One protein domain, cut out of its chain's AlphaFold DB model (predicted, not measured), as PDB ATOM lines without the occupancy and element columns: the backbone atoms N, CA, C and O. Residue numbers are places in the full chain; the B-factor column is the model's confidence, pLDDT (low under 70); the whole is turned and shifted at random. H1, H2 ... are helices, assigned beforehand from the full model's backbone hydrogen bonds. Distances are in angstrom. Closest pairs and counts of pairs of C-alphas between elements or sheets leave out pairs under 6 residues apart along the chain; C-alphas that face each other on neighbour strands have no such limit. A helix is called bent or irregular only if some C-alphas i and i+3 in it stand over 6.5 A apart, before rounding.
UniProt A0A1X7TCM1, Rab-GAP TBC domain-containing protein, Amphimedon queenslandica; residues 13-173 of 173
ATOM      1  N   TYR A  13     -27.510   8.298 -55.107       43.47
ATOM      2  CA  TYR A  13     -28.571   9.304 -54.976       43.47
ATOM      3  C   TYR A  13     -29.507   9.414 -56.165       43.47
ATOM      4  O   TYR A  13     -30.707   9.602 -55.976       43.47
ATOM      5  N   LEU A  14     -28.997   9.258 -57.388       48.62
ATOM      6  CA  LEU A  14     -29.864   9.302 -58.565       48.62
ATOM      7  C   LEU A  14     -30.811   8.094 -58.619       48.62
ATOM      8  O   LEU A  14     -31.806   8.146 -59.333       48.62
ATOM      9  N   TYR A  15     -30.537   7.024 -57.864       48.81
ATOM     10  CA  TYR A  15     -31.170   5.721 -58.050       48.81
ATOM     11  C   TYR A  15     -32.377   5.432 -57.150       48.81
ATOM     12  O   TYR A  15     -33.111   4.483 -57.443       48.81
ATOM     13  N   ASN A  16     -32.645   6.225 -56.108       48.44
ATOM     14  CA  ASN A  16     -33.677   5.858 -55.138       48.44
ATOM     15  C   ASN A  16     -35.089   6.383 -55.470       48.44
ATOM     16  O   ASN A  16     -35.360   7.568 -55.663       48.44
ATOM     17  N   TYR A  17     -35.986   5.398 -55.555       42.88
ATOM     18  CA  TYR A  17     -37.445   5.399 -55.711       42.88
ATOM     19  C   TYR A  17     -38.067   5.987 -56.989       42.88
ATOM     20  O   TYR A  17     -38.929   5.338 -57.583       42.88
ATOM     21  N   SER A  18     -37.602   7.133 -57.500       44.75
ATOM     22  CA  SER A  18     -38.164   7.710 -58.743       44.75
ATOM     23  C   SER A  18     -37.872   6.840 -59.974       44.75
ATOM     24  O   SER A  18     -38.637   6.810 -60.935       44.75
ATOM     25  N   ILE A  19     -36.758   6.108 -59.937       48.50
ATOM     26  CA  ILE A  19     -36.208   5.359 -61.065       48.50
ATOM     27  C   ILE A  19     -36.860   3.988 -61.249       48.50
ATOM     28  O   ILE A  19     -37.044   3.588 -62.388       48.50
ATOM     29  N   GLN A  20     -37.286   3.273 -60.202       42.81
ATOM     30  CA  GLN A  20     -37.920   1.957 -60.403       42.81
ATOM     31  C   GLN A  20     -39.267   2.073 -61.138       42.81
ATOM     32  O   GLN A  20     -39.557   1.269 -62.021       42.81
ATOM     33  N   GLN A  21     -40.048   3.118 -60.846       42.69
ATOM     34  CA  GLN A  21     -41.303   3.399 -61.554       42.69
ATOM     35  C   GLN A  21     -41.086   4.000 -62.958       42.69
ATOM     36  O   GLN A  21     -41.887   3.740 -63.859       42.69
ATOM     37  N   LEU A  22     -40.012   4.778 -63.166       42.56
ATOM     38  CA  LEU A  22     -39.660   5.370 -64.469       42.56
ATOM     39  C   LEU A  22     -38.968   4.374 -65.421       42.56
ATOM     40  O   LEU A  22     -39.323   4.336 -66.596       42.56
ATOM     41  N   LEU A  23     -38.056   3.525 -64.933       48.06
ATOM     42  CA  LEU A  23     -37.412   2.448 -65.705       48.06
ATOM     43  C   LEU A  23     -38.423   1.420 -66.204       48.06
ATOM     44  O   LEU A  23     -38.292   0.940 -67.325       48.06
ATOM     45  N   ALA A  24     -39.428   1.095 -65.387       53.69
ATOM     46  CA  ALA A  24     -40.448   0.116 -65.746       53.69
ATOM     47  C   ALA A  24     -41.374   0.596 -66.877       53.69
ATOM     48  O   ALA A  24     -41.940  -0.232 -67.585       53.69
ATOM     49  N   ASN A  25     -41.532   1.915 -67.055       58.38
ATOM     50  CA  ASN A  25     -42.545   2.475 -67.949       58.38
ATOM     51  C   ASN A  25     -41.967   3.252 -69.146       58.38
ATOM     52  O   ASN A  25     -42.510   3.118 -70.241       58.38
ATOM     53  N   LYS A  26     -40.907   4.065 -68.967       69.94
ATOM     54  CA  LYS A  26     -40.269   4.893 -70.019       69.94
ATOM     55  C   LYS A  26     -38.797   5.240 -69.682       69.94
ATOM     56  O   LYS A  26     -38.531   6.344 -69.198       69.94
ATOM     57  N   PRO A  27     -37.828   4.351 -69.968       67.81
ATOM     58  CA  PRO A  27     -36.407   4.579 -69.669       67.81
ATOM     59  C   PRO A  27     -35.794   5.771 -70.430       67.81
ATOM     60  O   PRO A  27     -34.910   6.439 -69.905       67.81
ATOM     61  N   GLU A  28     -36.307   6.097 -71.619       73.19
ATOM     62  CA  GLU A  28     -35.859   7.238 -72.439       73.19
ATOM     63  C   GLU A  28     -35.987   8.577 -71.682       73.19
ATOM     64  O   GLU A  28     -35.054   9.375 -71.620       73.19
ATOM     65  N   LEU A  29     -37.143   8.793 -71.036       71.88
ATOM     66  CA  LEU A  29     -37.449  10.019 -70.285       71.88
ATOM     67  C   LEU A  29     -36.581  10.158 -69.037       71.88
ATOM     68  O   LEU A  29     -36.309  11.261 -68.567       71.88
ATOM     69  N   LEU A  30     -36.166   9.025 -68.475       71.75
ATOM     70  CA  LEU A  30     -35.267   9.011 -67.341       71.75
ATOM     71  C   LEU A  30     -33.866   9.476 -67.749       71.75
ATOM     72  O   LEU A  30     -33.277  10.289 -67.043       71.75
ATOM     73  N   ILE A  31     -33.361   8.996 -68.887       75.06
ATOM     74  CA  ILE A  31     -32.061   9.411 -69.428       75.06
ATOM     75  C   ILE A  31     -32.081  10.906 -69.755       75.06
ATOM     76  O   ILE A  31     -31.175  11.630 -69.352       75.06
ATOM     77  N   GLU A  32     -33.138  11.390 -70.413       78.44
ATOM     78  CA  GLU A  32     -33.302  12.816 -70.720       78.44
ATOM     79  C   GLU A  32     -33.298  13.676 -69.447       78.44
ATOM     80  O   GLU A  32     -32.591  14.683 -69.368       78.44
ATOM     81  N   ARG A  33     -34.017  13.238 -68.407       78.75
ATOM     82  CA  ARG A  33     -34.033  13.922 -67.110       78.75
ATOM     83  C   ARG A  33     -32.664  13.914 -66.431       78.75
ATOM     84  O   ARG A  33     -32.261  14.946 -65.900       78.75
ATOM     85  N   ILE A  34     -31.958  12.783 -66.434       79.12
ATOM     86  CA  ILE A  34     -30.611  12.672 -65.854       79.12
ATOM     87  C   ILE A  34     -29.658  13.637 -66.560       79.12
ATOM     88  O   ILE A  34     -28.989  14.414 -65.884       79.12
ATOM     89  N   ASN A  35     -29.651  13.646 -67.894       82.44
ATOM     90  CA  ASN A  35     -28.806  14.547 -68.679       82.44
ATOM     91  C   ASN A  35     -29.132  16.016 -68.379       82.44
ATOM     92  O   ASN A  35     -28.236  16.811 -68.121       82.44
ATOM     93  N   SER A  36     -30.420  16.370 -68.309       86.44
ATOM     94  CA  SER A  36     -30.851  17.731 -67.969       86.44
ATOM     95  C   SER A  36     -30.382  18.176 -66.575       86.44
ATOM     96  O   SER A  36     -29.921  19.311 -66.403       86.44
ATOM     97  N   ILE A  37     -30.450  17.288 -65.577       85.00
ATOM     98  CA  ILE A  37     -29.952  17.560 -64.220       85.00
ATOM     99  C   ILE A  37     -28.428  17.705 -64.227       85.00
ATOM    100  O   ILE A  37     -27.910  18.629 -63.602       85.00
ATOM    101  N   GLN A  38     -27.710  16.839 -64.946       84.50
ATOM    102  CA  GLN A  38     -26.252  16.914 -65.077       84.50
ATOM    103  C   GLN A  38     -25.807  18.229 -65.721       84.50
ATOM    104  O   GLN A  38     -24.914  18.896 -65.200       84.50
ATOM    105  N   ASP A  39     -26.473  18.651 -66.791       89.69
ATOM    106  CA  ASP A  39     -26.192  19.927 -67.441       89.69
ATOM    107  C   ASP A  39     -26.432  21.107 -66.489       89.69
ATOM    108  O   ASP A  39     -25.641  22.052 -66.439       89.69
ATOM    109  N   SER A  40     -27.507  21.042 -65.698       92.12
ATOM    110  CA  SER A  40     -27.829  22.060 -64.690       92.12
ATOM    111  C   SER A  40     -26.782  22.095 -63.574       92.12
ATOM    112  O   SER A  40     -26.339  23.169 -63.174       92.12
ATOM    113  N   LEU A  41     -26.319  20.929 -63.113       90.81
ATOM    114  CA  LEU A  41     -25.246  20.802 -62.126       90.81
ATOM    115  C   LEU A  41     -23.959  21.454 -62.625       90.81
ATOM    116  O   LEU A  41     -23.375  22.276 -61.920       90.81
ATOM    117  N   ILE A  42     -23.547  21.141 -63.854       90.44
ATOM    118  CA  ILE A  42     -22.354  21.730 -64.465       90.44
ATOM    119  C   ILE A  42     -22.500  23.250 -64.558       90.44
ATOM    120  O   ILE A  42     -21.584  23.969 -64.161       90.44
ATOM    121  N   ARG A  43     -23.646  23.760 -65.029       94.62
ATOM    122  CA  ARG A  43     -23.885  25.209 -65.122       94.62
ATOM    123  C   ARG A  43     -23.806  25.902 -63.767       94.62
ATOM    124  O   ARG A  43     -23.136  26.928 -63.663       94.62
ATOM    125  N   VAL A  44     -24.431  25.342 -62.730       93.94
ATOM    126  CA  VAL A  44     -24.386  25.905 -61.372       93.94
ATOM    127  C   VAL A  44     -22.955  25.908 -60.835       93.94
ATOM    128  O   VAL A  44     -22.495  26.947 -60.363       93.94
ATOM    129  N   LEU A  45     -22.226  24.795 -60.954       90.94
ATOM    130  CA  LEU A  45     -20.839  24.698 -60.491       90.94
ATOM    131  C   LEU A  45     -19.917  25.676 -61.228       90.94
ATOM    132  O   LEU A  45     -19.152  26.395 -60.592       90.94
ATOM    133  N   LEU A  46     -20.017  25.763 -62.557       91.19
ATOM    134  CA  LEU A  46     -19.235  26.721 -63.341       91.19
ATOM    135  C   LEU A  46     -19.565  28.163 -62.954       91.19
ATOM    136  O   LEU A  46     -18.658  28.978 -62.792       91.19
ATOM    137  N   ARG A  47     -20.848  28.482 -62.760       94.38
ATOM    138  CA  ARG A  47     -21.269  29.817 -62.328       94.38
ATOM    139  C   ARG A  47     -20.702  30.163 -60.951       94.38
ATOM    140  O   ARG A  47     -20.285  31.301 -60.761       94.38
ATOM    141  N   LEU A  48     -20.637  29.210 -60.020       91.81
ATOM    142  CA  LEU A  48     -20.023  29.414 -58.701       91.81
ATOM    143  C   LEU A  48     -18.526  29.713 -58.817       91.81
ATOM    144  O   LEU A  48     -18.073  30.691 -58.236       91.81
ATOM    145  N   LEU A  49     -17.791  28.938 -59.619       87.88
ATOM    146  CA  LEU A  49     -16.350  29.136 -59.834       87.88
ATOM    147  C   LEU A  49     -16.018  30.474 -60.500       87.88
ATOM    148  O   LEU A  49     -15.000  31.087 -60.198       87.88
ATOM    149  N   VAL A  50     -16.871  30.933 -61.419       90.69
ATOM    150  CA  VAL A  50     -16.715  32.252 -62.050       90.69
ATOM    151  C   VAL A  50     -17.072  33.377 -61.077       90.69
ATOM    152  O   VAL A  50     -16.469  34.444 -61.134       90.69
ATOM    153  N   THR A  51     -18.048  33.153 -60.191       91.62
ATOM    154  CA  THR A  51     -18.485  34.153 -59.202       91.62
ATOM    155  C   THR A  51     -17.470  34.312 -58.071       91.62
ATOM    156  O   THR A  51     -17.255  35.427 -57.607       91.62
ATOM    157  N   HIS A  52     -16.823  33.220 -57.660       88.12
ATOM    158  CA  HIS A  52     -15.865  33.195 -56.558       88.12
ATOM    159  C   HIS A  52     -14.553  32.556 -57.011       88.12
ATOM    160  O   HIS A  52     -14.378  31.336 -56.982       88.12
ATOM    161  N   THR A  53     -13.620  33.394 -57.455       81.88
ATOM    162  CA  THR A  53     -12.317  32.955 -57.982       81.88
ATOM    163  C   THR A  53     -11.373  32.398 -56.913       81.88
ATOM    164  O   THR A  53     -10.333  31.836 -57.238       81.88
ATOM    165  N   ASP A  54     -11.712  32.603 -55.646       79.25
ATOM    166  CA  ASP A  54     -11.027  32.130 -54.447       79.25
ATOM    167  C   ASP A  54     -11.520  30.754 -53.969       79.25
ATOM    168  O   ASP A  54     -10.870  30.138 -53.122       79.25
ATOM    169  N   LEU A  55     -12.623  30.237 -54.527       75.69
ATOM    170  CA  LEU A  55     -13.116  28.906 -54.183       75.69
ATOM    171  C   LEU A  55     -12.217  27.815 -54.749       75.69
ATOM    172  O   LEU A  55     -12.035  27.684 -55.962       75.69
ATOM    173  N   ASN A  56     -11.765  26.934 -53.865       74.62
ATOM    174  CA  ASN A  56     -11.177  25.672 -54.276       74.62
ATOM    175  C   ASN A  56     -12.282  24.630 -54.338       74.62
ATOM    176  O   ASN A  56     -12.988  24.397 -53.363       74.62
ATOM    177  N   ASN A  57     -12.437  23.980 -55.489       64.38
ATOM    178  CA  ASN A  57     -13.358  22.854 -55.594       64.38
ATOM    179  C   ASN A  57     -12.875  21.710 -54.698       64.38
ATOM    180  O   ASN A  57     -11.885  21.050 -55.026       64.38
ATOM    181  N   TYR A  58     -13.603  21.445 -53.613       71.81
ATOM    182  CA  TYR A  58     -13.432  20.224 -52.833       71.81
ATOM    183  C   TYR A  58     -14.373  19.121 -53.336       71.81
ATOM    184  O   TYR A  58     -15.462  19.357 -53.875       71.81
ATOM    185  N   GLN A  59     -13.937  17.877 -53.156       69.94
ATOM    186  CA  GLN A  59     -14.691  16.689 -53.536       69.94
ATOM    187  C   GLN A  59     -15.856  16.474 -52.553       69.94
ATOM    188  O   GLN A  59     -15.659  15.976 -51.450       69.94
ATOM    189  N   GLY A  60     -17.057  16.903 -52.953       81.94
ATOM    190  CA  GLY A  60     -18.307  16.749 -52.192       81.94
ATOM    191  C   GLY A  60     -19.320  17.878 -52.411       81.94
ATOM    192  O   GLY A  60     -20.523  17.652 -52.317       81.94
ATOM    193  N   LEU A  61     -18.860  19.068 -52.829       86.25
ATOM    194  CA  LEU A  61     -19.748  20.206 -53.117       86.25
ATOM    195  C   LEU A  61     -20.819  19.860 -54.166       86.25
ATOM    196  O   LEU A  61     -21.967  20.271 -54.040       86.25
ATOM    197  N   HIS A  62     -20.450  19.091 -55.193       87.69
ATOM    198  CA  HIS A  62     -21.368  18.672 -56.252       87.69
ATOM    199  C   HIS A  62     -22.533  17.822 -55.731       87.69
ATOM    200  O   HIS A  62     -23.636  17.959 -56.256       87.69
ATOM    201  N   ASP A  63     -22.320  17.000 -54.701       87.56
ATOM    202  CA  ASP A  63     -23.393  16.219 -54.086       87.56
ATOM    203  C   ASP A  63     -24.379  17.142 -53.360       87.56
ATOM    204  O   ASP A  63     -25.587  17.025 -53.555       87.56
ATOM    205  N   VAL A  64     -23.870  18.147 -52.632       91.31
ATOM    206  CA  VAL A  64     -24.714  19.173 -51.996       91.31
ATOM    207  C   VAL A  64     -25.527  19.929 -53.050       91.31
ATOM    208  O   VAL A  64     -26.741  20.056 -52.911       91.31
ATOM    209  N   VAL A  65     -24.903  20.391 -54.143       92.19
ATOM    210  CA  VAL A  65     -25.627  21.064 -55.240       92.19
ATOM    211  C   VAL A  65     -26.693  20.152 -55.845       92.19
ATOM    212  O   VAL A  65     -27.812  20.601 -56.114       92.19
ATOM    213  N   LEU A  66     -26.369  18.873 -56.037       89.44
ATOM    214  CA  LEU A  66     -27.293  17.890 -56.584       89.44
ATOM    215  C   LEU A  66     -28.530  17.719 -55.693       89.44
ATOM    216  O   LEU A  66     -29.636  17.692 -56.230       89.44
ATOM    217  N   THR A  67     -28.387  17.692 -54.362       90.19
ATOM    218  CA  THR A  67     -29.531  17.633 -53.432       90.19
ATOM    219  C   THR A  67     -30.547  18.743 -53.716       90.19
ATOM    220  O   THR A  67     -31.743  18.471 -53.817       90.19
ATOM    221  N   PHE A  68     -30.086  19.977 -53.941       91.56
ATOM    222  CA  PHE A  68     -30.971  21.105 -54.254       91.56
ATOM    223  C   PHE A  68     -31.518  21.076 -55.687       91.56
ATOM    224  O   PHE A  68     -32.644  21.512 -55.912       91.56
ATOM    225  N   LEU A  69     -30.768  20.562 -56.667       89.25
ATOM    226  CA  LEU A  69     -31.266  20.402 -58.043       89.25
ATOM    227  C   LEU A  69     -32.339  19.316 -58.176       89.25
ATOM    228  O   LEU A  69     -33.134  19.348 -59.113       89.25
ATOM    229  N   LEU A  70     -32.375  18.358 -57.250       85.81
ATOM    230  CA  LEU A  70     -33.408  17.323 -57.201       85.81
ATOM    231  C   LEU A  70     -34.723  17.813 -56.570       85.81
ATOM    232  O   LEU A  70     -35.744  17.123 -56.664       85.81
ATOM    233  N   LEU A  71     -34.724  18.996 -55.952       86.19
ATOM    234  CA  LEU A  71     -35.930  19.661 -55.464       86.19
ATOM    235  C   LEU A  71     -36.684  20.348 -56.615       86.19
ATOM    236  O   LEU A  71     -36.085  20.670 -57.641       86.19
ATOM    237  N   PRO A  72     -37.996  20.622 -56.471       85.38
ATOM    238  CA  PRO A  72     -38.782  21.363 -57.464       85.38
ATOM    239  C   PRO A  72     -38.450  22.872 -57.448       85.38
ATOM    240  O   PRO A  72     -39.332  23.723 -57.333       85.38
ATOM    241  N   LEU A  73     -37.163  23.203 -57.537       88.38
ATOM    242  CA  LEU A  73     -36.609  24.550 -57.575       88.38
ATOM    243  C   LEU A  73     -36.151  24.882 -58.998       88.38
ATOM    244  O   LEU A  73     -35.839  24.005 -59.801       88.38
ATOM    245  N   LYS A  74     -36.094  26.177 -59.317       93.00
ATOM    246  CA  LYS A  74     -35.454  26.638 -60.554       93.00
ATOM    247  C   LYS A  74     -33.936  26.631 -60.379       93.00
ATOM    248  O   LYS A  74     -33.452  26.925 -59.289       93.00
ATOM    249  N   GLU A  75     -33.201  26.407 -61.470       94.31
ATOM    250  CA  GLU A  75     -31.727  26.421 -61.485       94.31
ATOM    251  C   GLU A  75     -31.149  27.701 -60.848       94.31
ATOM    252  O   GLU A  75     -30.247  27.624 -60.020       94.31
ATOM    253  N   ASP A  76     -31.726  28.871 -61.146       96.44
ATOM    254  CA  ASP A  76     -31.309  30.151 -60.552       96.44
ATOM    255  C   ASP A  76     -31.519  30.218 -59.036       96.44
ATOM    256  O   ASP A  76     -30.711  30.813 -58.322       96.44
ATOM    257  N   THR A  77     -32.594  29.609 -58.532       97.19
ATOM    258  CA  THR A  77     -32.859  29.528 -57.092       97.19
ATOM    259  C   THR A  77     -31.839  28.617 -56.425       97.19
ATOM    260  O   THR A  77     -31.274  28.995 -55.401       97.19
ATOM    261  N   THR A  78     -31.547  27.464 -57.031       95.62
ATOM    262  CA  THR A  78     -30.498  26.565 -56.546       95.62
ATOM    263  C   THR A  78     -29.149  27.266 -56.522       95.62
ATOM    264  O   THR A  78     -28.485  27.262 -55.490       95.62
ATOM    265  N   PHE A  79     -28.769  27.955 -57.603       97.06
ATOM    266  CA  PHE A  79     -27.544  28.750 -57.621       97.06
ATOM    267  C   PHE A  79     -27.526  29.788 -56.495       97.06
ATOM    268  O   PHE A  79     -26.539  29.863 -55.775       97.06
ATOM    269  N   ALA A  80     -28.601  30.559 -56.306       97.69
ATOM    270  CA  ALA A  80     -28.660  31.583 -55.266       97.69
ATOM    271  C   ALA A  80     -28.475  30.998 -53.855       97.69
ATOM    272  O   ALA A  80     -27.742  31.579 -53.054       97.69
ATOM    273  N   ILE A  81     -29.080  29.840 -53.571       96.88
ATOM    274  CA  ILE A  81     -28.909  29.128 -52.298       96.88
ATOM    275  C   ILE A  81     -27.455  28.683 -52.135       96.88
ATOM    276  O   ILE A  81     -26.806  29.065 -51.162       96.88
ATOM    277  N   ILE A  82     -26.913  27.930 -53.098       95.88
ATOM    278  CA  ILE A  82     -25.541  27.415 -53.002       95.88
ATOM    279  C   ILE A  82     -24.531  28.560 -52.904       95.88
ATOM    280  O   ILE A  82     -23.596  28.479 -52.116       95.88
ATOM    281  N   ASN A  83     -24.750  29.655 -53.633       95.81
ATOM    282  CA  ASN A  83     -23.907  30.844 -53.604       95.81
ATOM    283  C   ASN A  83     -23.802  31.457 -52.202       95.81
ATOM    284  O   ASN A  83     -22.755  31.993 -51.849       95.81
ATOM    285  N   VAL A  84     -24.859  31.373 -51.391       95.75
ATOM    286  CA  VAL A  84     -24.805  31.745 -49.971       95.75
ATOM    287  C   VAL A  84     -24.060  30.670 -49.182       95.75
ATOM    288  O   VAL A  84     -23.123  30.985 -48.457       95.75
ATOM    289  N   LEU A  85     -24.407  29.394 -49.351       95.38
ATOM    290  CA  LEU A  85     -23.813  28.309 -48.562       95.38
ATOM    291  C   LEU A  85     -22.286  28.223 -48.682       95.38
ATOM    292  O   LEU A  85     -21.612  28.023 -47.672       95.38
ATOM    293  N   VAL A  86     -21.729  28.432 -49.876       93.19
ATOM    294  CA  VAL A  86     -20.270  28.420 -50.098       93.19
ATOM    295  C   VAL A  86     -19.539  29.563 -49.388       93.19
ATOM    296  O   VAL A  86     -18.354  29.438 -49.104       93.19
ATOM    297  N   GLN A  87     -20.234  30.650 -49.047       91.81
ATOM    298  CA  GLN A  87     -19.672  31.778 -48.293       91.81
ATOM    299  C   GLN A  87     -19.835  31.624 -46.774       91.81
ATOM    300  O   GLN A  87     -19.157  32.313 -46.011       91.81
ATOM    301  N   TYR A  88     -20.714  30.719 -46.328       92.31
ATOM    302  CA  TYR A  88     -21.022  30.507 -44.914       92.31
ATOM    303  C   TYR A  88     -20.852  29.037 -44.523       92.31
ATOM    304  O   TYR A  88     -19.757  28.638 -44.134       92.31
ATOM    305  N   HIS A  89     -21.909  28.224 -44.623       93.25
ATOM    306  CA  HIS A  89     -21.949  26.864 -44.073       93.25
ATOM    307  C   HIS A  89     -20.844  25.936 -44.568       93.25
ATOM    308  O   HIS A  89     -20.393  25.073 -43.822       93.25
ATOM    309  N   ILE A  90     -20.429  26.097 -45.821       90.75
ATOM    310  CA  ILE A  90     -19.501  25.190 -46.499       90.75
ATOM    311  C   ILE A  90     -18.130  25.852 -46.722       90.75
ATOM    312  O   ILE A  90     -17.201  25.213 -47.208       90.75
ATOM    313  N   ARG A  91     -17.990  27.133 -46.352       90.06
ATOM    314  CA  ARG A  91     -16.810  27.963 -46.631       90.06
ATOM    315  C   ARG A  91     -15.514  27.313 -46.172       90.06
ATOM    316  O   ARG A  91     -14.543  27.258 -46.914       90.06
ATOM    317  N   ASP A  92     -15.517  26.797 -44.952       87.44
ATOM    318  CA  ASP A  92     -14.314  26.276 -44.311       87.44
ATOM    319  C   ASP A  92     -13.823  24.945 -44.936       87.44
ATOM    320  O   ASP A  92     -12.698  24.520 -44.673       87.44
ATOM    321  N   PHE A  93     -14.635  24.311 -45.792       86.12
ATOM    322  CA  PHE A  93     -14.251  23.141 -46.595       86.12
ATOM    323  C   PHE A  93     -13.724  23.514 -47.991       86.12
ATOM    324  O   PHE A  93     -13.228  22.650 -48.708       86.12
ATOM    325  N   LEU A  94     -13.842  24.786 -48.385       84.12
ATOM    326  CA  LEU A  94     -13.399  25.329 -49.678       84.12
ATOM    327  C   LEU A  94     -12.025  26.023 -49.579       84.12
ATOM    328  O   LEU A  94     -11.524  26.563 -50.571       84.12
ATOM    329  N   ASP A  95     -11.424  26.012 -48.386       82.38
ATOM    330  CA  ASP A  95     -10.081  26.528 -48.126       82.38
ATOM    331  C   ASP A  95      -9.042  25.752 -48.964       82.38
ATOM    332  O   ASP A  95      -9.162  24.529 -49.108       82.38
ATOM    333  N   PRO A  96      -8.038  26.425 -49.560       77.88
ATOM    334  CA  PRO A  96      -7.004  25.737 -50.331       77.88
ATOM    335  C   PRO A  96      -6.185  24.736 -49.505       77.88
ATOM    336  O   PRO A  96      -5.630  23.799 -50.084       77.88
ATOM    337  N   ASP A  97      -6.104  24.911 -48.181       80.88
ATOM    338  CA  ASP A  97      -5.479  23.945 -47.280       80.88
ATOM    339  C   ASP A  97      -6.522  23.119 -46.507       80.88
ATOM    340  O   ASP A  97      -7.472  23.627 -45.911       80.88
ATOM    341  N   ILE A  98      -6.276  21.809 -46.419       81.56
ATOM    342  CA  ILE A  98      -7.075  20.893 -45.602       81.56
ATOM    343  C   ILE A  98      -6.976  21.224 -44.104       81.56
ATOM    344  O   ILE A  98      -7.806  20.755 -43.328       81.56
ATOM    345  N   GLY A  99      -5.987  22.019 -43.678       85.94
ATOM    346  CA  GLY A  99      -5.794  22.449 -42.293       85.94
ATOM    347  C   GLY A  99      -7.081  22.930 -41.619       85.94
ATOM    348  O   GLY A  99      -7.400  22.469 -40.521       85.94
ATOM    349  N   ARG A 100      -7.879  23.756 -42.308       86.81
ATOM    350  CA  ARG A 100      -9.150  24.256 -41.766       86.81
ATOM    351  C   ARG A 100     -10.195  23.154 -41.595       86.81
ATOM    352  O   ARG A 100     -10.859  23.070 -40.563       86.81
ATOM    353  N   THR A 101     -10.293  22.259 -42.575       88.25
ATOM    354  CA  THR A 101     -11.159  21.075 -42.488       88.25
ATOM    355  C   THR A 101     -10.743  20.183 -41.315       88.25
ATOM    356  O   THR A 101     -11.593  19.778 -40.524       88.25
ATOM    357  N   LYS A 102      -9.439  19.931 -41.133       87.62
ATOM    358  CA  LYS A 102      -8.912  19.145 -40.004       87.62
ATOM    359  C   LYS A 102      -9.243  19.779 -38.656       87.62
ATOM    360  O   LYS A 102      -9.638  19.072 -37.731       87.62
ATOM    361  N   GLU A 103      -9.114  21.099 -38.551       89.69
ATOM    362  CA  GLU A 103      -9.465  21.848 -37.344       89.69
ATOM    363  C   GLU A 103     -10.939  21.647 -36.978       89.69
ATOM    364  O   GLU A 103     -11.245  21.272 -35.846       89.69
ATOM    365  N   ILE A 104     -11.851  21.800 -37.941       90.56
ATOM    366  CA  ILE A 104     -13.288  21.588 -37.723       90.56
ATOM    367  C   ILE A 104     -13.583  20.150 -37.307       90.56
ATOM    368  O   ILE A 104     -14.325  19.910 -36.354       90.56
ATOM    369  N   MET A 105     -12.985  19.182 -37.997       90.38
ATOM    370  CA  MET A 105     -13.172  17.769 -37.680       90.38
ATOM    371  C   MET A 105     -12.642  17.399 -36.297       90.38
ATOM    372  O   MET A 105     -13.182  16.502 -35.649       90.38
ATOM    373  N   SER A 106     -11.630  18.114 -35.798       91.06
ATOM    374  CA  SER A 106     -11.094  17.885 -34.458       91.06
ATOM    375  C   SER A 106     -12.131  18.113 -33.351       91.06
ATOM    376  O   SER A 106     -11.988  17.530 -32.276       91.06
ATOM    377  N   TYR A 107     -13.209  18.871 -33.610       92.69
ATOM    378  CA  TYR A 107     -14.307  19.074 -32.659       92.69
ATOM    379  C   TYR A 107     -15.127  17.811 -32.383       92.69
ATOM    380  O   TYR A 107     -15.749  17.723 -31.324       92.69
ATOM    381  N   ILE A 108     -15.073  16.799 -33.254       93.38
ATOM    382  CA  ILE A 108     -15.723  15.502 -33.009       93.38
ATOM    383  C   ILE A 108     -15.172  14.866 -31.732       93.38
ATOM    384  O   ILE A 108     -15.924  14.325 -30.926       93.38
ATOM    385  N   ARG A 109     -13.864  14.993 -31.495       90.88
ATOM    386  CA  ARG A 109     -13.189  14.406 -30.338       90.88
ATOM    387  C   ARG A 109     -13.742  14.883 -28.987       90.88
ATOM    388  O   ARG A 109     -14.167  14.039 -28.199       90.88
ATOM    389  N   PRO A 110     -13.716  16.189 -28.646       93.12
ATOM    390  CA  PRO A 110     -14.234  16.649 -27.364       93.12
ATOM    391  C   PRO A 110     -15.734  16.383 -27.213       93.12
ATOM    392  O   PRO A 110     -16.155  16.111 -26.091       93.12
ATOM    393  N   LEU A 111     -16.514  16.414 -28.301       93.75
ATOM    394  CA  LEU A 111     -17.941  16.076 -28.281       93.75
ATOM    395  C   LEU A 111     -18.158  14.596 -27.941       93.75
ATOM    396  O   LEU A 111     -18.857  14.290 -26.976       93.75
ATOM    397  N   LEU A 112     -17.478  13.681 -28.639       92.56
ATOM    398  CA  LEU A 112     -17.525  12.250 -28.332       92.56
ATOM    399  C   LEU A 112     -17.057  11.963 -26.911       92.56
ATOM    400  O   LEU A 112     -17.690  11.185 -26.222       92.56
ATOM    401  N   ARG A 113     -16.009  12.627 -26.417       93.25
ATOM    402  CA  ARG A 113     -15.550  12.432 -25.034       93.25
ATOM    403  C   ARG A 113     -16.616  12.790 -23.994       93.25
ATOM    404  O   ARG A 113     -16.650  12.168 -22.935       93.25
ATOM    405  N   ILE A 114     -17.434  13.811 -24.262       93.69
ATOM    406  CA  ILE A 114     -18.526  14.231 -23.371       93.69
ATOM    407  C   ILE A 114     -19.664  13.204 -23.394       93.69
ATOM    408  O   ILE A 114     -20.228  12.909 -22.344       93.69
ATOM    409  N   HIS A 115     -19.989  12.662 -24.569       91.69
ATOM    410  CA  HIS A 115     -21.096  11.720 -24.743       91.69
ATOM    411  C   HIS A 115     -20.727  10.268 -24.392       91.69
ATOM    412  O   HIS A 115     -21.494   9.593 -23.713       91.69
ATOM    413  N   ASP A 116     -19.550   9.806 -24.813       94.19
ATOM    414  CA  ASP A 116     -19.007   8.465 -24.594       94.19
ATOM    415  C   ASP A 116     -17.463   8.485 -24.531       94.19
ATOM    416  O   ASP A 116     -16.732   8.290 -25.511       94.19
ATOM    417  N   SER A 117     -16.938   8.689 -23.322       94.12
ATOM    418  CA  SER A 117     -15.490   8.679 -23.069       94.12
ATOM    419  C   SER A 117     -14.811   7.327 -23.340       94.12
ATOM    420  O   SER A 117     -13.602   7.290 -23.589       94.12
ATOM    421  N   GLN A 118     -15.555   6.214 -23.290       95.38
ATOM    422  CA  GLN A 118     -14.999   4.882 -23.519       95.38
ATOM    423  C   GLN A 118     -14.760   4.668 -25.014       95.38
ATOM    424  O   GLN A 118     -13.684   4.184 -25.390       95.38
ATOM    425  N   LEU A 119     -15.719   5.075 -25.849       92.38
ATOM    426  CA  LEU A 119     -15.582   5.083 -27.301       92.38
ATOM    427  C   LEU A 119     -14.465   6.030 -27.752       92.38
ATOM    428  O   LEU A 119     -13.599   5.617 -28.521       92.38
ATOM    429  N   GLU A 120     -14.409   7.258 -27.226       93.19
ATOM    430  CA  GLU A 120     -13.332   8.204 -27.566       93.19
ATOM    431  C   GLU A 120     -11.946   7.647 -27.209       93.19
ATOM    432  O   GLU A 120     -11.006   7.719 -28.012       93.19
ATOM    433  N   SER A 121     -11.827   7.008 -26.042       93.25
ATOM    434  CA  SER A 121     -10.586   6.359 -25.621       93.25
ATOM    435  C   SER A 121     -10.217   5.187 -26.532       93.25
ATOM    436  O   SER A 121      -9.037   4.956 -26.793       93.25
ATOM    437  N   PHE A 122     -11.204   4.420 -27.007       94.00
ATOM    438  CA  PHE A 122     -10.982   3.326 -27.951       94.00
ATOM    439  C   PHE A 122     -10.476   3.843 -29.302       94.00
ATOM    440  O   PHE A 122      -9.434   3.376 -29.762       94.00
ATOM    441  N   ILE A 123     -11.148   4.844 -29.881       90.88
ATOM    442  CA  ILE A 123     -10.751   5.477 -31.148       90.88
ATOM    443  C   ILE A 123      -9.325   6.028 -31.033       90.88
ATOM    444  O   ILE A 123      -8.469   5.702 -31.855       90.88
ATOM    445  N   THR A 124      -9.025   6.755 -29.953       90.38
ATOM    446  CA  THR A 124      -7.687   7.317 -29.712       90.38
ATOM    447  C   THR A 124      -6.609   6.233 -29.626       90.38
ATOM    448  O   THR A 124      -5.551   6.372 -30.234       90.38
ATOM    449  N   ARG A 125      -6.859   5.128 -28.906       93.25
ATOM    450  CA  ARG A 125      -5.904   4.004 -28.812       93.25
ATOM    451  C   ARG A 125      -5.724   3.249 -30.124       93.25
ATOM    452  O   ARG A 125      -4.691   2.618 -30.305       93.25
ATOM    453  N   SER A 126      -6.726   3.275 -30.998       91.38
ATOM    454  CA  SER A 126      -6.644   2.656 -32.322       91.38
ATOM    455  C   SER A 126      -5.861   3.492 -33.340       91.38
ATOM    456  O   SER A 126      -5.763   3.079 -34.489       91.38
ATOM    457  N   GLU A 127      -5.342   4.662 -32.936       86.81
ATOM    458  CA  GLU A 127      -4.683   5.638 -33.821       86.81
ATOM    459  C   GLU A 127      -5.584   6.074 -34.993       86.81
ATOM    460  O   GLU A 127      -5.123   6.580 -36.015       86.81
ATOM    461  N   CYS A 128      -6.899   5.894 -34.837       83.56
ATOM    462  CA  CYS A 128      -7.887   6.289 -35.821       83.56
ATOM    463  C   CYS A 128      -8.165   7.785 -35.670       83.56
ATOM    464  O   CYS A 128      -8.633   8.251 -34.629       83.56
ATOM    465  N   GLU A 129      -7.872   8.549 -36.718       81.56
ATOM    466  CA  GLU A 129      -8.291   9.943 -36.801       81.56
ATOM    467  C   GLU A 129      -9.788  10.037 -37.123       81.56
ATOM    468  O   GLU A 129     -10.375   9.168 -37.767       81.56
ATOM    469  N   TYR A 130     -10.412  11.150 -36.743       80.75
ATOM    470  CA  TYR A 130     -11.848  11.377 -36.945       80.75
ATOM    471  C   TYR A 130     -12.245  11.590 -38.417       80.75
ATOM    472  O   TYR A 130     -13.403  11.866 -38.702       80.75
ATOM    473  N   TYR A 131     -11.320  11.423 -39.371       82.19
ATOM    474  CA  TYR A 131     -11.576  11.571 -40.809       82.19
ATOM    475  C   TYR A 131     -12.557  10.550 -41.388       82.19
ATOM    476  O   TYR A 131     -13.014  10.741 -42.512       82.19
ATOM    477  N   PHE A 132     -12.920   9.495 -40.654       85.25
ATOM    478  CA  PHE A 132     -13.924   8.536 -41.122       85.25
ATOM    479  C   PHE A 132     -15.281   9.198 -41.425       85.25
ATOM    480  O   PHE A 132     -15.986   8.738 -42.318       85.25
ATOM    481  N   SER A 133     -15.625  10.295 -40.737       90.06
ATOM    482  CA  SER A 133     -16.868  11.046 -40.961       90.06
ATOM    483  C   SER A 133     -16.718  12.195 -41.965       90.06
ATOM    484  O   SER A 133     -17.690  12.896 -42.248       90.06
ATOM    485  N   LEU A 134     -15.520  12.396 -42.534       89.88
ATOM    486  CA  LEU A 134     -15.231  13.519 -43.431       89.88
ATOM    487  C   LEU A 134     -16.175  13.512 -44.633       89.88
ATOM    488  O   LEU A 134     -16.764  14.536 -44.961       89.88
ATOM    489  N   SER A 135     -16.355  12.351 -45.264       89.25
ATOM    490  CA  SER A 135     -17.254  12.212 -46.412       89.25
ATOM    491  C   SER A 135     -18.704  12.532 -46.054       89.25
ATOM    492  O   SER A 135     -19.417  13.103 -46.876       89.25
ATOM    493  N   TRP A 136     -19.140  12.225 -44.830       92.69
ATOM    494  CA  TRP A 136     -20.494  12.527 -44.366       92.69
ATOM    495  C   TRP A 136     -20.687  14.037 -44.289       92.69
ATOM    496  O   TRP A 136     -21.626  14.579 -44.860       92.69
ATOM    497  N   ILE A 137     -19.746  14.731 -43.652       93.00
ATOM    498  CA  ILE A 137     -19.816  16.178 -43.447       93.00
ATOM    499  C   ILE A 137     -19.684  16.929 -44.775       93.00
ATOM    500  O   ILE A 137     -20.492  17.811 -45.052       93.00
ATOM    501  N   LEU A 138     -18.717  16.561 -45.621       90.25
ATOM    502  CA  LEU A 138     -18.466  17.227 -46.905       90.25
ATOM    503  C   LEU A 138     -19.630  17.107 -47.889       90.25
ATOM    504  O   LEU A 138     -19.785  17.952 -48.763       90.25
ATOM    505  N   THR A 139     -20.439  16.060 -47.769       90.31
ATOM    506  CA  THR A 139     -21.550  15.808 -48.699       90.31
ATOM    507  C   THR A 139     -22.912  16.044 -48.065       90.31
ATOM    508  O   THR A 139     -23.933  15.694 -48.654       90.31
ATOM    509  N   TRP A 140     -22.934  16.640 -46.866       94.00
ATOM    510  CA  TRP A 140     -24.143  16.833 -46.061       94.00
ATOM    511  C   TRP A 140     -24.967  15.551 -45.938       94.00
ATOM    512  O   TRP A 140     -26.174  15.530 -46.153       94.00
ATOM    513  N   TYR A 141     -24.288  14.460 -45.595       92.25
ATOM    514  CA  TYR A 141     -24.838  13.130 -45.345       92.25
ATOM    515  C   TYR A 141     -25.507  12.442 -46.515       92.25
ATOM    516  O   TYR A 141     -25.729  11.241 -46.385       92.25
ATOM    517  N   SER A 142     -25.691  13.150 -47.634       87.00
ATOM    518  CA  SER A 142     -25.164  12.732 -48.926       87.00
ATOM    519  C   SER A 142     -25.100  11.235 -49.058       87.00
ATOM    520  O   SER A 142     -26.118  10.580 -48.914       87.00
ATOM    521  N   HIS A 143     -23.867  10.733 -49.169       84.44
ATOM    522  CA  HIS A 143     -23.450   9.334 -49.352       84.44
ATOM    523  C   HIS A 143     -23.910   8.299 -48.316       84.44
ATOM    524  O   HIS A 143     -23.740   7.106 -48.557       84.44
ATOM    525  N   MET A 144     -24.486   8.721 -47.192       84.62
ATOM    526  CA  MET A 144     -24.899   7.824 -46.108       84.62
ATOM    527  C   MET A 144     -26.413   7.639 -46.032       84.62
ATOM    528  O   MET A 144     -26.881   6.549 -45.706       84.62
ATOM    529  N   VAL A 145     -27.188   8.688 -46.313       83.94
ATOM    530  CA  VAL A 145     -28.639   8.688 -46.105       83.94
ATOM    531  C   VAL A 145     -29.341   8.392 -47.421       83.94
ATOM    532  O   VAL A 145     -29.396   9.225 -48.318       83.94
ATOM    533  N   TYR A 146     -29.845   7.167 -47.554       79.25
ATOM    534  CA  TYR A 146     -30.466   6.685 -48.791       79.25
ATOM    535  C   TYR A 146     -31.926   7.103 -48.958       79.25
ATOM    536  O   TYR A 146     -32.409   7.138 -50.095       79.25
ATOM    537  N   ASP A 147     -32.618   7.370 -47.849       84.69
ATOM    538  CA  ASP A 147     -33.985   7.873 -47.864       84.69
ATOM    539  C   ASP A 147     -33.993   9.373 -48.174       84.69
ATOM    540  O   ASP A 147     -33.219  10.161 -47.626       84.69
ATOM    541  N   ARG A 148     -34.859   9.764 -49.108       82.06
ATOM    542  CA  ARG A 148     -34.922  11.146 -49.578       82.06
ATOM    543  C   ARG A 148     -35.442  12.079 -48.493       82.06
ATOM    544  O   ARG A 148     -34.931  13.189 -48.375       82.06
ATOM    545  N   ASP A 149     -36.478  11.676 -47.773       88.00
ATOM    546  CA  ASP A 149     -37.148  12.560 -46.829       88.00
ATOM    547  C   ASP A 149     -36.257  12.773 -45.595       88.00
ATOM    548  O   ASP A 149     -36.132  13.906 -45.127       88.00
ATOM    549  N   ASP A 150     -35.512  11.744 -45.177       89.69
ATOM    550  CA  ASP A 150     -34.477  11.868 -44.143       89.69
ATOM    551  C   ASP A 150     -33.334  12.808 -44.566       89.69
ATOM    552  O   ASP A 150     -32.910  13.671 -43.791       89.69
ATOM    553  N   LEU A 151     -32.842  12.690 -45.809       89.69
ATOM    554  CA  LEU A 151     -31.791  13.575 -46.327       89.69
ATOM    555  C   LEU A 151     -32.257  15.038 -46.376       89.69
ATOM    556  O   LEU A 151     -31.495  15.951 -46.045       89.69
ATOM    557  N   LEU A 152     -33.507  15.277 -46.778       90.81
ATOM    558  CA  LEU A 152     -34.079  16.622 -46.811       90.81
ATOM    559  C   LEU A 152     -34.302  17.183 -45.407       90.81
ATOM    560  O   LEU A 152     -33.987  18.345 -45.177       90.81
ATOM    561  N   MET A 153     -34.730  16.360 -44.451       94.94
ATOM    562  CA  MET A 153     -34.841  16.772 -43.051       94.94
ATOM    563  C   MET A 153     -33.482  17.186 -42.469       94.94
ATOM    564  O   MET A 153     -33.384  18.201 -41.778       94.94
ATOM    565  N   LEU A 154     -32.414  16.441 -42.775       95.56
ATOM    566  CA  LEU A 154     -31.050  16.831 -42.402       95.56
ATOM    567  C   LEU A 154     -30.613  18.123 -43.096       95.56
ATOM    568  O   LEU A 154     -30.007  18.985 -42.463       95.56
ATOM    569  N   THR A 155     -30.956  18.285 -44.374       94.75
ATOM    570  CA  THR A 155     -30.671  19.514 -45.125       94.75
ATOM    571  C   THR A 155     -31.349  20.720 -44.469       94.75
ATOM    572  O   THR A 155     -30.684  21.723 -44.208       94.75
ATOM    573  N   ASP A 156     -32.633  20.610 -44.124       96.50
ATOM    574  CA  ASP A 156     -33.385  21.653 -43.420       96.50
ATOM    575  C   ASP A 156     -32.764  21.972 -42.054       96.50
ATOM    576  O   ASP A 156     -32.585  23.144 -41.708       96.50
ATOM    577  N   LEU A 157     -32.357  20.943 -41.299       97.50
ATOM    578  CA  LEU A 157     -31.646  21.110 -40.031       97.50
ATOM    579  C   LEU A 157     -30.348  21.905 -40.218       97.50
ATOM    580  O   LEU A 157     -30.089  22.833 -39.451       97.50
ATOM    581  N   PHE A 158     -29.531  21.565 -41.216       97.00
ATOM    582  CA  PHE A 158     -28.257  22.243 -41.471       97.00
ATOM    583  C   PHE A 158     -28.453  23.689 -41.926       97.00
ATOM    584  O   PHE A 158     -27.722  24.570 -41.472       97.00
ATOM    585  N   LEU A 159     -29.467  23.958 -42.750       96.38
ATOM    586  CA  LEU A 159     -29.822  25.311 -43.177       96.38
ATOM    587  C   LEU A 159     -30.302  26.184 -42.011       96.38
ATOM    588  O   LEU A 159     -29.924  27.351 -41.925       96.38
ATOM    589  N   ALA A 160     -31.110  25.624 -41.109       97.06
ATOM    590  CA  ALA A 160     -31.687  26.343 -39.974       97.06
ATOM    591  C   ALA A 160     -30.718  26.522 -38.790       97.06
ATOM    592  O   ALA A 160     -31.028  27.251 -37.844       97.06
ATOM    593  N   SER A 161     -29.561  25.857 -38.821       96.88
ATOM    594  CA  SER A 161     -28.641  25.764 -37.687       96.88
ATOM    595  C   SER A 161     -27.291  26.425 -37.949       96.88
ATOM    596  O   SER A 161     -26.970  26.877 -39.049       96.88
ATOM    597  N   HIS A 162     -26.463  26.467 -36.903       95.69
ATOM    598  CA  HIS A 162     -25.070  26.889 -37.012       95.69
ATOM    599  C   HIS A 162     -24.301  26.003 -38.021       95.69
ATOM    600  O   HIS A 162     -24.500  24.787 -38.000       95.69
ATOM    601  N   PRO A 163     -23.355  26.546 -38.818       94.81
ATOM    602  CA  PRO A 163     -22.532  25.793 -39.781       94.81
ATOM    603  C   PRO A 163     -21.842  24.525 -39.263       94.81
ATOM    604  O   PRO A 163     -21.532  23.625 -40.032       94.81
ATOM    605  N   LEU A 164     -21.607  24.439 -37.952       94.44
ATOM    606  CA  LEU A 164     -21.010  23.264 -37.311       94.44
ATOM    607  C   LEU A 164     -22.019  22.141 -37.023       94.44
ATOM    608  O   LEU A 164     -21.606  21.088 -36.555       94.44
ATOM    609  N   MET A 165     -23.316  22.320 -37.284       96.25
ATOM    610  CA  MET A 165     -24.347  21.310 -37.007       96.25
ATOM    611  C   MET A 165     -24.061  19.927 -37.630       96.25
ATOM    612  O   MET A 165     -24.247  18.937 -36.924       96.25
ATOM    613  N   PRO A 166     -23.521  19.806 -38.862       95.00
ATOM    614  CA  PRO A 166     -23.090  18.511 -39.395       95.00
ATOM    615  C   PRO A 166     -22.072  17.780 -38.501       95.00
ATOM    616  O   PRO A 166     -22.096  16.558 -38.419       95.00
ATOM    617  N   ILE A 167     -21.218  18.511 -37.774       94.38
ATOM    618  CA  ILE A 167     -20.262  17.930 -36.818       94.38
ATOM    619  C   ILE A 167     -20.979  17.338 -35.607       94.38
ATOM    620  O   ILE A 167     -20.630  16.249 -35.161       94.38
ATOM    621  N   TYR A 168     -22.003  18.023 -35.092       94.56
ATOM    622  CA  TYR A 168     -22.812  17.499 -33.992       94.56
ATOM    623  C   TYR A 168     -23.559  16.234 -34.415       94.56
ATOM    624  O   TYR A 168     -23.534  15.246 -33.685       94.56
ATOM    625  N   VAL A 169     -24.147  16.221 -35.617       94.69
ATOM    626  CA  VAL A 169     -24.793  15.014 -36.155       94.69
ATOM    627  C   VAL A 169     -23.791  13.862 -36.265       94.69
ATOM    628  O   VAL A 169     -24.106  12.752 -35.857       94.69
ATOM    629  N   ALA A 170     -22.550  14.116 -36.692       92.44
ATOM    630  CA  ALA A 170     -21.518  13.076 -36.786       92.44
ATOM    631  C   ALA A 170     -21.177  12.426 -35.441       92.44
ATOM    632  O   ALA A 170     -20.689  11.303 -35.423       92.44
ATOM    633  N   THR A 171     -21.392  13.136 -34.332       89.62
ATOM    634  CA  THR A 171     -21.049  12.653 -32.987       89.62
ATOM    635  C   THR A 171     -22.151  11.835 -32.322       89.62
ATOM    636  O   THR A 171     -21.878  11.183 -31.319       89.62
ATOM    637  N   VAL A 172     -23.379  11.879 -32.849       86.44
ATOM    638  CA  VAL A 172     -24.547  11.178 -32.278       86.44
ATOM    639  C   VAL A 172     -25.029   9.996 -33.125       86.44
ATOM    640  O   VAL A 172     -25.933   9.284 -32.690       86.44
ATOM    641  N   VAL A 173     -24.456   9.816 -34.319       73.94
ATOM    642  CA  VAL A 173     -24.661   8.657 -35.210       73.94
ATOM    643  C   VAL A 173     -23.756   7.514 -34.774       73.94
ATOM    644  O   VAL A 173     -24.269   6.377 -34.690       73.94
TER     645      VAL A 173
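This is residues 13 to 173 of the 173 residues of the protein "Rab-GAP TBC domain-containing protein" of Amphimedon queenslandica (UniProt A0A1X7TCM1). Two groups of helices stand end to end, with H9 between them. In one, H3 and H4 pack on the long helix H2, and H1 folds back at the beginning of H2; in the other, H10 packs on H6 and H8, with H5 on H8 and H7 on H6. H9 is near H3 of the first group and makes a corner with H10 of the second. The printed part has 161 residues with ten named helices, H1 to H10 in order along the chain, and no named strand; the class is all helix, and the helices that touch are mostly crossed. The whole is compact, with a radius of gyration of the C-alphas of 17.6 A and spans of 53 by 40 by 27 A.

H1, residues 18 to 25, and H2, residues 27 to 51, form a helical hairpin. Their closest C-alphas, of Leu 22 and Leu 30, are 6.4 A apart, and they run opposite ways at a shallow tilt of 34 degrees, only just short of steep; H2 touches H1 with residues 29 to 30 alone. H3, residues 61 to 69, touches residues 37 to 45 of H2 at a steep tilt of 57 degrees, closest at the C-alphas of Leu 41 and Leu 66, 6.6 A. H4, residues 75 to 85, touches residues 40 to 48 of H2, closest at the C-alphas of Val 44 and Phe 79, 5.7 A. H3 and H4 form a helical hairpin at a steep tilt of 44 degrees, with the C-alphas of Phe 68 and Thr 78 closest at 5.9 A. H5, residues 98 to 106, is apart from H4 and meets H6, residues 108 to 115, only through their link. H6 and H7, residues 117 to 125, form a helical hairpin; their closest C-alphas, of Arg 113 and Glu 120, are 5.4 A apart. H8, residues 130 to 138, touches H5 at 72 degrees, only just about perpendicular, with the C-alphas of Met 105 and Tyr 130 closest at 6.6 A. H8 is close to H3 but not clearly touching, with the C-alphas of Leu 61 and Leu 138 closest at 7.0 A. H9, residues 148 to 160, is near H3 and apart from H2 and H4. H10, residues 165 to 172, touches H8, closest at the C-alphas of Ile 137 and Pro 166, 5.7 A, and H6, closest at those of Leu 112 and Thr 171, 5.9 A. H9 and H10 only just touch, and only at the corner, with 3 pairs of C-alphas within 8 A, the closest those of Phe 158 and Met 165, 6.0 A. Every O i to N i+4 pair is within hydrogen-bond range in H2, H4, H5, H6, H7, H9 and H10; it is 3 of 4 in H1, 4 of 5 in H3, and 2 of 5 in H8, which has 4 of 6 O i to N i+3 pairs within range.

H1 begins at C-alpha 18, (-38.164, 7.710, -58.743). H2, the longest, runs 36.1 A from C-alpha 27 to C-alpha 51 at (-18.485, 34.153, -59.202). H9 measures 18.3 A and H4 15.3 A. H8 is irregular: C-alphas 132 and 135 are 7.3 A apart. H10 ends at C-alpha 172, (-24.547, 11.178, -32.278).

The two C-alphas farthest apart, of Lys 26 and Arg 125, are 53.7 A apart. The printed part has no cut and ends at Val 173, the chain's last residue. The link from H4 to H5, residues 86 to 97, is long. Mean pLDDT of the printed part is 85.3; residues 13 to 27, 57 and 59 are under 70.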